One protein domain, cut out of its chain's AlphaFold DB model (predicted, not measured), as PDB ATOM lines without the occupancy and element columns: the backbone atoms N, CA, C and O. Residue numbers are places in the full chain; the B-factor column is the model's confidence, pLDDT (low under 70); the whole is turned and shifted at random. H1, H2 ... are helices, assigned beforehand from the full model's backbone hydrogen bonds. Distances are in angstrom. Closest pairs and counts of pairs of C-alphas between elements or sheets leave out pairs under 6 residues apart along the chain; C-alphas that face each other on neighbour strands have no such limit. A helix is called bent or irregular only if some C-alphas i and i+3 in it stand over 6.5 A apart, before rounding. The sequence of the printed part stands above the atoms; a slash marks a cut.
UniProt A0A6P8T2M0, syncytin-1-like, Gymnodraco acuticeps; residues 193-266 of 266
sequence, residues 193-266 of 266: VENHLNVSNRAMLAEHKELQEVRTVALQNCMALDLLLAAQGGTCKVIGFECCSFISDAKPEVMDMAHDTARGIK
ATOM      1  N   VAL A 193     111.080 -36.156 193.630       92.12
ATOM      2  CA  VAL A 193     112.078 -36.861 194.453       92.12
ATOM      3  C   VAL A 193     111.722 -38.342 194.614       92.12
ATOM      4  O   VAL A 193     112.582 -39.183 194.377       92.12
ATOM      5  N   GLU A 194     110.470 -38.687 194.914       90.00
ATOM      6  CA  GLU A 194     109.980 -40.075 194.985       90.00
ATOM      7  C   GLU A 194     110.244 -40.839 193.678       90.00
ATOM      8  O   GLU A 194     110.788 -41.947 193.688       90.00
ATOM      9  N   ASN A 195     109.920 -40.226 192.534       91.38
ATOM     10  CA  ASN A 195     110.178 -40.822 191.226       91.38
ATOM     11  C   ASN A 195     111.684 -40.984 190.955       91.38
ATOM     12  O   ASN A 195     112.115 -42.040 190.489       91.38
ATOM     13  N   HIS A 196     112.493 -39.975 191.292       92.44
ATOM     14  CA  HIS A 196     113.948 -40.030 191.148       92.44
ATOM     15  C   HIS A 196     114.573 -41.115 192.037       92.44
ATOM     16  O   HIS A 196     115.440 -41.855 191.578       92.44
ATOM     17  N   LEU A 197     114.116 -41.266 193.284       91.62
ATOM     18  CA  LEU A 197     114.580 -42.309 194.203       91.62
ATOM     19  C   LEU A 197     114.183 -43.711 193.721       91.62
ATOM     20  O   LEU A 197     115.015 -44.612 193.761       91.62
ATOM     21  N   ASN A 198     112.971 -43.902 193.192       91.94
ATOM     22  CA  ASN A 198     112.549 -45.176 192.591       91.94
ATOM     23  C   ASN A 198     113.399 -45.550 191.359       91.94
ATOM     24  O   ASN A 198     113.788 -46.709 191.215       91.94
ATOM     25  N   VAL A 199     113.723 -44.592 190.484       92.69
ATOM     26  CA  VAL A 199     114.608 -44.834 189.326       92.69
ATOM     27  C   VAL A 199     116.052 -45.096 189.771       92.69
ATOM     28  O   VAL A 199     116.653 -46.070 189.325       92.69
ATOM     29  N   SER A 200     116.582 -44.285 190.691       92.62
ATOM     30  CA  SER A 200     117.941 -44.419 191.235       92.62
ATOM     31  C   SER A 200     118.151 -45.761 191.947       92.62
ATOM     32  O   SER A 200     119.127 -46.456 191.681       92.62
ATOM     33  N   ASN A 201     117.189 -46.194 192.770       90.38
ATOM     34  CA  ASN A 201     117.238 -47.486 193.459       90.38
ATOM     35  C   ASN A 201     117.281 -48.648 192.447       90.38
ATOM     36  O   ASN A 201     118.137 -49.522 192.547       90.38
ATOM     37  N   ARG A 202     116.454 -48.613 191.390       89.50
ATOM     38  CA  ARG A 202     116.500 -49.619 190.309       89.50
ATOM     39  C   ARG A 202     117.840 -49.646 189.570       89.50
ATOM     40  O   ARG A 202     118.311 -50.735 189.257       89.50
ATOM     41  N   ALA A 203     118.432 -48.483 189.295       92.75
ATOM     42  CA  ALA A 203     119.739 -48.392 188.646       92.75
ATOM     43  C   ALA A 203     120.844 -48.987 189.536       92.75
ATOM     44  O   ALA A 203     121.578 -49.863 189.086       92.75
ATOM     45  N   MET A 204     120.881 -48.605 190.815       90.50
ATOM     46  CA  MET A 204     121.836 -49.122 191.800       90.50
ATOM     47  C   MET A 204     121.716 -50.650 191.962       90.50
ATOM     48  O   MET A 204     122.714 -51.365 191.931       90.50
ATOM     49  N   LEU A 205     120.492 -51.184 192.050       90.25
ATOM     50  CA  LEU A 205     120.246 -52.632 192.109       90.25
ATOM     51  C   LEU A 205     120.715 -53.380 190.848       90.25
ATOM     52  O   LEU A 205     121.191 -54.513 190.958       90.25
ATOM     53  N   ALA A 206     120.587 -52.774 189.664       91.19
ATOM     54  CA  ALA A 206     121.090 -53.353 188.419       91.19
ATOM     55  C   ALA A 206     122.629 -53.358 188.386       91.19
ATOM     56  O   ALA A 206     123.227 -54.406 188.142       91.19
ATOM     57  N   GLU A 207     123.262 -52.235 188.732       93.94
ATOM     58  CA  GLU A 207     124.722 -52.094 188.792       93.94
ATOM     59  C   GLU A 207     125.352 -53.095 189.777       93.94
ATOM     60  O   GLU A 207     126.300 -53.798 189.431       93.94
ATOM     61  N   HIS A 208     124.783 -53.267 190.978       89.50
ATOM     62  CA  HIS A 208     125.284 -54.268 191.931       89.50
ATOM     63  C   HIS A 208     125.162 -55.708 191.437       89.50
ATOM     64  O   HIS A 208     126.004 -56.542 191.785       89.50
ATOM     65  N   LYS A 209     124.148 -56.010 190.620       88.62
ATOM     66  CA  LYS A 209     124.009 -57.329 190.003       88.62
ATOM     67  C   LYS A 209     125.105 -57.563 188.959       88.62
ATOM     68  O   LYS A 209     125.758 -58.604 189.001       88.62
ATOM     69  N   GLU A 210     125.359 -56.592 188.085       90.19
ATOM     70  CA  GLU A 210     126.435 -56.677 187.088       90.19
ATOM     71  C   GLU A 210     127.816 -56.769 187.756       90.19
ATOM     72  O   GLU A 210     128.601 -57.660 187.433       90.19
ATOM     73  N   LEU A 211     128.085 -55.944 188.774       90.06
ATOM     74  CA  LEU A 211     129.316 -56.013 189.569       90.06
ATOM     75  C   LEU A 211     129.494 -57.370 190.270       90.06
ATOM     76  O   LEU A 211     130.619 -57.860 190.389       90.06
ATOM     77  N   GLN A 212     128.407 -58.006 190.721       88.19
ATOM     78  CA  GLN A 212     128.460 -59.356 191.283       88.19
ATOM     79  C   GLN A 212     128.880 -60.400 190.242       88.19
ATOM     80  O   GLN A 212     129.688 -61.273 190.569       88.19
ATOM     81  N   GLU A 213     128.349 -60.322 189.022       88.31
ATOM     82  CA  GLU A 213     128.676 -61.236 187.922       88.31
ATOM     83  C   GLU A 213     130.119 -61.008 187.423       88.31
ATOM     84  O   GLU A 213     130.906 -61.952 187.343       88.31
ATOM     85  N   VAL A 214     130.534 -59.755 187.212       90.19
ATOM     86  CA  VAL A 214     131.917 -59.401 186.830       90.19
ATOM     87  C   VAL A 214     132.931 -59.877 187.875       90.19
ATOM     88  O   VAL A 214     133.977 -60.427 187.526       90.19
ATOM     89  N   ARG A 215     132.620 -59.728 189.168       86.19
ATOM     90  CA  ARG A 215     133.485 -60.173 190.271       86.19
ATOM     91  C   ARG A 215     133.722 -61.683 190.273       86.19
ATOM     92  O   ARG A 215     134.845 -62.104 190.552       86.19
ATOM     93  N   THR A 216     132.712 -62.510 189.990       87.56
ATOM     94  CA  THR A 216     132.916 -63.970 189.955       87.56
ATOM     95  C   THR A 216     133.784 -64.379 188.768       87.56
ATOM     96  O   THR A 216     134.671 -65.214 188.941       87.56
ATOM     97  N   VAL A 217     133.615 -63.738 187.608       90.94
ATOM     98  CA  VAL A 217     134.480 -63.943 186.431       90.94
ATOM     99  C   VAL A 217     135.919 -63.489 186.711       90.94
ATOM    100  O   VAL A 217     136.860 -64.215 186.401       90.94
ATOM    101  N   ALA A 218     136.117 -62.338 187.362       87.06
ATOM    102  CA  ALA A 218     137.448 -61.856 187.737       87.06
ATOM    103  C   ALA A 218     138.174 -62.820 188.696       87.06
ATOM    104  O   ALA A 218     139.350 -63.121 188.491       87.06
ATOM    105  N   LEU A 219     137.471 -63.368 189.696       86.44
ATOM    106  CA  LEU A 219     138.024 -64.373 190.614       86.44
ATOM    107  C   LEU A 219     138.361 -65.698 189.906       86.44
ATOM    108  O   LEU A 219     139.393 -66.298 190.202       86.44
ATOM    109  N   GLN A 220     137.538 -66.137 188.946       87.19
ATOM    110  CA  GLN A 220     137.826 -67.319 188.120       87.19
ATOM    111  C   GLN A 220     139.060 -67.106 187.231       87.19
ATOM    112  O   GLN A 220     139.933 -67.972 187.178       87.19
ATOM    113  N   ASN A 221     139.170 -65.940 186.589       87.12
ATOM    114  CA  ASN A 221     140.332 -65.573 185.776       87.12
ATOM    115  C   ASN A 221     141.616 -65.509 186.616       87.12
ATOM    116  O   ASN A 221     142.661 -65.972 186.162       87.12
ATOM    117  N   CYS A 222     141.531 -64.991 187.847       83.06
ATOM    118  CA  CYS A 222     142.650 -64.964 188.788       83.06
ATOM    119  C   CYS A 222     143.111 -66.388 189.144       83.06
ATOM    120  O   CYS A 222     144.269 -66.727 188.926       83.06
ATOM    121  N   MET A 223     142.188 -67.271 189.550       83.44
ATOM    122  CA  MET A 223     142.498 -68.674 189.870       83.44
ATOM    123  C   MET A 223     143.089 -69.447 188.675       83.44
ATOM    124  O   MET A 223     143.985 -70.276 188.846       83.44
ATOM    125  N   ALA A 224     142.610 -69.184 187.456       86.50
ATOM    126  CA  ALA A 224     143.160 -69.789 186.245       86.50
ATOM    127  C   ALA A 224     144.593 -69.302 185.960       86.50
ATOM    128  O   ALA A 224     145.458 -70.107 185.607       86.50
ATOM    129  N   LEU A 225     144.862 -68.006 186.152       82.88
ATOM    130  CA  LEU A 225     146.199 -67.431 186.006       82.88
ATOM    131  C   LEU A 225     147.158 -67.947 187.094       82.88
ATOM    132  O   LEU A 225     148.284 -68.324 186.770       82.88
ATOM    133  N   ASP A 226     146.694 -68.063 188.342       77.44
ATOM    134  CA  ASP A 226     147.439 -68.653 189.462       77.44
ATOM    135  C   ASP A 226     147.895 -70.083 189.154       77.44
ATOM    136  O   ASP A 226     149.054 -70.430 189.396       77.44
ATOM    137  N   LEU A 227     147.017 -70.904 188.569       79.25
ATOM    138  CA  LEU A 227     147.341 -72.277 188.181       79.25
ATOM    139  C   LEU A 227     148.401 -72.335 187.068       79.25
ATOM    140  O   LEU A 227     149.291 -73.186 187.112       79.25
ATOM    141  N   LEU A 228     148.341 -71.424 186.090       79.25
ATOM    142  CA  LEU A 228     149.332 -71.333 185.009       79.25
ATOM    143  C   LEU A 228     150.690 -70.805 185.505       79.25
ATOM    144  O   LEU A 228     151.738 -71.282 185.065       79.25
ATOM    145  N   LEU A 229     150.687 -69.853 186.443       70.94
ATOM    146  CA  LEU A 229     151.895 -69.253 187.020       70.94
ATOM    147  C   LEU A 229     152.468 -70.042 188.210       70.94
ATOM    148  O   LEU A 229     153.584 -69.752 188.653       70.94
ATOM    149  N   ALA A 230     151.777 -71.079 188.696       69.12
ATOM    150  CA  ALA A 230     152.251 -71.957 189.768       69.12
ATOM    151  C   ALA A 230     153.659 -72.519 189.487       69.12
ATOM    152  O   ALA A 230     154.511 -72.535 190.377       69.12
ATOM    153  N   ALA A 231     153.950 -72.878 188.231       62.06
ATOM    154  CA  ALA A 231     155.260 -73.377 187.804       62.06
ATOM    155  C   ALA A 231     156.397 -72.331 187.869       62.06
ATOM    156  O   ALA A 231     157.567 -72.710 187.909       62.06
ATOM    157  N   GLN A 232     156.086 -71.029 187.905       60.91
ATOM    158  CA  GLN A 232     157.069 -69.941 188.055       60.91
ATOM    159  C   GLN A 232     157.167 -69.403 189.499       60.91
ATOM    160  O   GLN A 232     158.004 -68.542 189.792       60.91
ATOM    161  N   GLY A 233     156.376 -69.953 190.428       65.19
ATOM    162  CA  GLY A 233     156.312 -69.520 191.828       65.19
ATOM    163  C   GLY A 233     155.129 -68.606 192.159       65.19
ATOM    164  O   GLY A 233     155.195 -67.890 193.155       65.19
ATOM    165  N   GLY A 234     154.066 -68.645 191.349       60.50
ATOM    166  CA  GLY A 234     152.792 -67.975 191.611       60.50
ATOM    167  C   GLY A 234     152.726 -66.515 191.156       60.50
ATOM    168  O   GLY A 234     153.735 -65.833 190.973       60.50
ATOM    169  N   THR A 235     151.500 -66.026 191.000       57.03
ATOM    170  CA  THR A 235     151.151 -64.711 190.433       57.03
ATOM    171  C   THR A 235     151.775 -63.540 191.195       57.03
ATOM    172  O   THR A 235     152.306 -62.615 190.583       57.03
ATOM    173  N   CYS A 236     151.858 -63.641 192.526       58.38
ATOM    174  CA  CYS A 236     152.513 -62.654 193.392       58.38
ATOM    175  C   CYS A 236     154.021 -62.478 193.093       58.38
ATOM    176  O   CYS A 236     154.574 -61.397 193.287       58.38
ATOM    177  N   LYS A 237     154.694 -63.492 192.532       51.84
ATOM    178  CA  LYS A 237     156.109 -63.401 192.130       51.84
ATOM    179  C   LYS A 237     156.318 -62.748 190.755       51.84
ATOM    180  O   LYS A 237     157.429 -62.316 190.458       51.84
ATOM    181  N   VAL A 238     155.271 -62.677 189.928       57.25
ATOM    182  CA  VAL A 238     155.313 -62.119 188.562       57.25
ATOM    183  C   VAL A 238     154.739 -60.697 188.509       57.25
ATOM    184  O   VAL A 238     155.254 -59.864 187.770       57.25
ATOM    185  N   ILE A 239     153.709 -60.407 189.312       58.47
ATOM    186  CA  ILE A 239     153.035 -59.095 189.392       58.47
ATOM    187  C   ILE A 239     153.513 -58.257 190.594       58.47
ATOM    188  O   ILE A 239     153.413 -57.032 190.572       58.47
ATOM    189  N   GLY A 240     154.095 -58.881 191.623       58.84
ATOM    190  CA  GLY A 240     154.549 -58.196 192.834       58.84
ATOM    191  C   GLY A 240     153.426 -57.936 193.846       58.84
ATOM    192  O   GLY A 240     152.375 -58.578 193.824       58.84
ATOM    193  N   PHE A 241     153.663 -56.986 194.754       55.09
ATOM    194  CA  PHE A 241     152.843 -56.746 195.952       55.09
ATOM    195  C   PHE A 241     151.389 -56.304 195.681       55.09
ATOM    196  O   PHE A 241     150.554 -56.398 196.574       55.09
ATOM    197  N   GLU A 242     151.044 -55.888 194.457       59.84
ATOM    198  CA  GLU A 242     149.665 -55.525 194.081       59.84
ATOM    199  C   GLU A 242     148.733 -56.745 193.896       59.84
ATOM    200  O   GLU A 242     147.525 -56.590 193.724       59.84
ATOM    201  N   CYS A 243     149.260 -57.974 193.978       59.66
ATOM    202  CA  CYS A 243     148.512 -59.218 193.760       59.66
ATOM    203  C   CYS A 243     147.373 -59.484 194.776       59.66
ATOM    204  O   CYS A 243     146.523 -60.337 194.525       59.66
ATOM    205  N   CYS A 244     147.346 -58.798 195.925       56.91
ATOM    206  CA  CYS A 244     146.465 -59.130 197.054       56.91
ATOM    207  C   CYS A 244     145.524 -57.987 197.479       56.91
ATOM    208  O   CYS A 244     145.399 -57.689 198.667       56.91
ATOM    209  N   SER A 245     144.802 -57.372 196.536       56.75
ATOM    210  CA  SER A 245     143.654 -56.526 196.901       56.75
ATOM    211  C   SER A 245     142.460 -57.391 197.341       56.75
ATOM    212  O   SER A 245     141.826 -58.080 196.542       56.75
ATOM    213  N   PHE A 246     142.143 -57.379 198.640       56.53
ATOM    214  CA  PHE A 246     140.951 -58.053 199.155       56.53
ATOM    215  C   PHE A 246     139.696 -57.259 198.776       56.53
ATOM    216  O   PHE A 246     139.404 -56.210 199.345       56.53
ATOM    217  N   ILE A 247     138.933 -57.773 197.815       64.69
ATOM    218  CA  ILE A 247     137.654 -57.190 197.412       64.69
ATOM    219  C   ILE A 247     136.598 -57.640 198.437       64.69
ATOM    220  O   ILE A 247     136.288 -58.826 198.527       64.69
ATOM    221  N   SER A 248     136.009 -56.728 199.211       59.25
ATOM    222  CA  SER A 248     134.977 -57.052 200.212       59.25
ATOM    223  C   SER A 248     133.588 -57.228 199.578       59.25
ATOM    224  O   SER A 248     133.226 -56.523 198.637       59.25
ATOM    225  N   ASP A 249     132.793 -58.204 200.028       69.50
ATOM    226  CA  ASP A 249     131.411 -58.409 199.554       69.50
ATOM    227  C   ASP A 249     130.435 -57.456 200.274       69.50
ATOM    228  O   ASP A 249     129.708 -57.864 201.173       69.50
ATOM    229  N   ALA A 250     130.376 -56.189 199.850       75.88
ATOM    230  CA  ALA A 250     129.462 -55.170 200.405       75.88
ATOM    231  C   ALA A 250     127.972 -55.348 200.008       75.88
ATOM    232  O   ALA A 250     127.126 -54.517 200.320       75.88
ATOM    233  N   LYS A 251     127.620 -56.444 199.323       77.94
ATOM    234  CA  LYS A 251     126.256 -56.736 198.840       77.94
ATOM    235  C   LYS A 251     125.157 -56.613 199.911       77.94
ATOM    236  O   LYS A 251     124.174 -55.939 199.620       77.94
ATOM    237  N   PRO A 252     125.255 -57.229 201.111       80.62
ATOM    238  CA  PRO A 252     124.181 -57.125 202.098       80.62
ATOM    239  C   PRO A 252     124.022 -55.692 202.617       80.62
ATOM    240  O   PRO A 252     122.898 -55.252 202.814       80.62
ATOM    241  N   GLU A 253     125.124 -54.955 202.766       83.94
ATOM    242  CA  GLU A 253     125.140 -53.566 203.230       83.94
ATOM    243  C   GLU A 253     124.438 -52.636 202.231       83.94
ATOM    244  O   GLU A 253     123.549 -51.876 202.611       83.94
ATOM    245  N   VAL A 254     124.747 -52.747 200.932       83.25
ATOM    246  CA  VAL A 254     124.086 -51.894 199.932       83.25
ATOM    247  C   VAL A 254     122.630 -52.295 199.682       83.25
ATOM    248  O   VAL A 254     121.787 -51.428 199.452       83.25
ATOM    249  N   MET A 255     122.289 -53.583 199.802       83.88
ATOM    250  CA  MET A 255     120.890 -54.026 199.755       83.88
ATOM    251  C   MET A 255     120.078 -53.525 200.959       83.88
ATOM    252  O   MET A 255     118.909 -53.177 200.785       83.88
ATOM    253  N   ASP A 256     120.674 -53.437 202.154       87.56
ATOM    254  CA  ASP A 256     120.016 -52.875 203.342       87.56
ATOM    255  C   ASP A 256     119.830 -51.354 203.204       87.56
ATOM    256  O   ASP A 256     118.718 -50.857 203.376       87.56
ATOM    257  N   MET A 257     120.846 -50.620 202.725       83.94
ATOM    258  CA  MET A 257     120.714 -49.190 202.387       83.94
ATOM    259  C   MET A 257     119.639 -48.926 201.315       83.94
ATOM    260  O   MET A 257     118.854 -47.976 201.428       83.94
ATOM    261  N   ALA A 258     119.553 -49.775 200.283       84.88
ATOM    262  CA  ALA A 258     118.507 -49.699 199.261       84.88
ATOM    263  C   ALA A 258     117.107 -49.966 199.843       84.88
ATOM    264  O   ALA A 258     116.127 -49.333 199.433       84.88
ATOM    265  N   HIS A 259     117.008 -50.883 200.809       85.31
ATOM    266  CA  HIS A 259     115.767 -51.237 201.490       85.31
ATOM    267  C   HIS A 259     115.326 -50.168 202.504       85.31
ATOM    268  O   HIS A 259     114.141 -49.842 202.561       85.31
ATOM    269  N   ASP A 260     116.248 -49.546 203.239       87.38
ATOM    270  CA  ASP A 260     115.975 -48.388 204.101       87.38
ATOM    271  C   ASP A 260     115.498 -47.179 203.303       87.38
ATOM    272  O   ASP A 260     114.473 -46.578 203.638       87.38
ATOM    273  N   THR A 261     116.158 -46.896 202.180       84.88
ATOM    274  CA  THR A 261     115.718 -45.857 201.239       84.88
ATOM    275  C   THR A 261     114.303 -46.143 200.721       84.88
ATOM    276  O   THR A 261     113.486 -45.231 200.639       84.88
ATOM    277  N   ALA A 262     113.967 -47.405 200.428       82.81
ATOM    278  CA  ALA A 262     112.616 -47.795 200.015       82.81
ATOM    279  C   ALA A 262     111.578 -47.737 201.158       82.81
ATOM    280  O   ALA A 262     110.398 -47.489 200.902       82.81
ATOM    281  N   ARG A 263     111.990 -47.952 202.416       84.06
ATOM    282  CA  ARG A 263     111.118 -47.843 203.601       84.06
ATOM    283  C   ARG A 263     110.763 -46.395 203.940       84.06
ATOM    284  O   ARG A 263     109.637 -46.159 204.367       84.06
ATOM    285  N   GLY A 264     111.672 -45.446 203.710       79.00
ATOM    286  CA  GLY A 264     111.464 -44.013 203.969       79.00
ATOM    287  C   GLY A 264     110.509 -43.283 203.009       79.00
ATOM    288  O   GLY A 264     110.311 -42.083 203.168       79.00
ATOM    289  N   ILE A 265     109.935 -43.978 202.018       69.25
ATOM    290  CA  ILE A 265     109.038 -43.426 200.978       69.25
ATOM    291  C   ILE A 265     107.545 -43.734 201.292       69.25
ATOM    292  O   ILE A 265     106.675 -43.597 200.435       69.25
ATOM    293  N   LYS A 266     107.226 -44.183 202.515       53.91
ATOM    294  CA  LYS A 266     105.860 -44.529 202.967       53.91
ATOM    295  C   LYS A 266     105.265 -43.517 203.940       53.91
ATOM    296  O   LYS A 266     106.028 -43.018 204.792       53.91
TER     297      LYS A 266
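What this domain is: This is residues 193 to 266 of the 266 residues of the protein "syncytin-1-like" of Gymnodraco acuticeps (UniProt A0A6P8T2M0). One long helix, H1, makes the length of a rod, and at its far end the printed part turns round through two very short helices, H2 and H3, and folds back. A strung-out link then leads to the shorter helix H4, which runs back side by side with the earlier part of H1, so that the first and last printed residues lie at the same end of the rod. The printed part has 74 residues with four named helices, H1, H2, H3 and H4 in that order along the chain, and no named strand; its class is all helix. It is extended, with a radius of gyration of the C-alphas of 18.5 A, and the C-alphas span 59 by 17 by 15 A.

How they stand to each other: H1, residues 193 to 232, has a kink of 26 degrees near residue 226. It is only just irregular: C-alphas 228 and 231 are 6.9 A apart. H2, residues 235 to 239, only just touches H1, with 3 pairs of C-alphas within 8 A, and only at the corner by their link. H1 touches H2 with residues 225 to 229 alone, and the closest C-alphas of the two are those of Asp 226 and Thr 235, 5.5 A apart. H3, residues 241 to 244, is also only just irregular, with C-alphas 241 and 244 at 6.9 A. H2 and H3 touch only at the corner by their link; their closest C-alphas, of Cys 236 and Cys 243, are 5.3 A apart. H1 and H3 are apart. H4, residues 251 to 263, touches H1, which takes part with residues 197 to 208 alone. The closest C-alphas are those of Asn 201 and Ala 258, 6.3 A apart. The two helices run opposite ways at a shallow tilt of 4 degrees. H4 is apart from H2 and from H3. In H2 and H4 every O i to N i+4 pair is within hydrogen-bond range, in H1 34 of 36 are, and H3 is too short for such a pair.

Where its parts are: H1 begins at C-alpha 193 at (112.078, -36.861, 194.453) and ends at C-alpha 232 at (157.069, -69.941, 188.055), 56.2 A from first to last C-alpha. H2 has five residues and H3 four. H4 measures 18.2 A and ends at C-alpha 263 at (111.118, -47.843, 203.601).

The domain as a whole: The two C-alphas farthest apart are those of Ala 231 and Lys 266, at 59.2 A, while those of Val 193 and Lys 266 are 13.0 A apart. The printed part has no cut and ends at the chain's last residue. The links H1 to H2 and H2 to H3 are tight, and H3 to H4, with 6 residues between them, is short. The mean pLDDT of the printed part is 78.6; it is under 70 at residues 230 to 249 and 265 to 266.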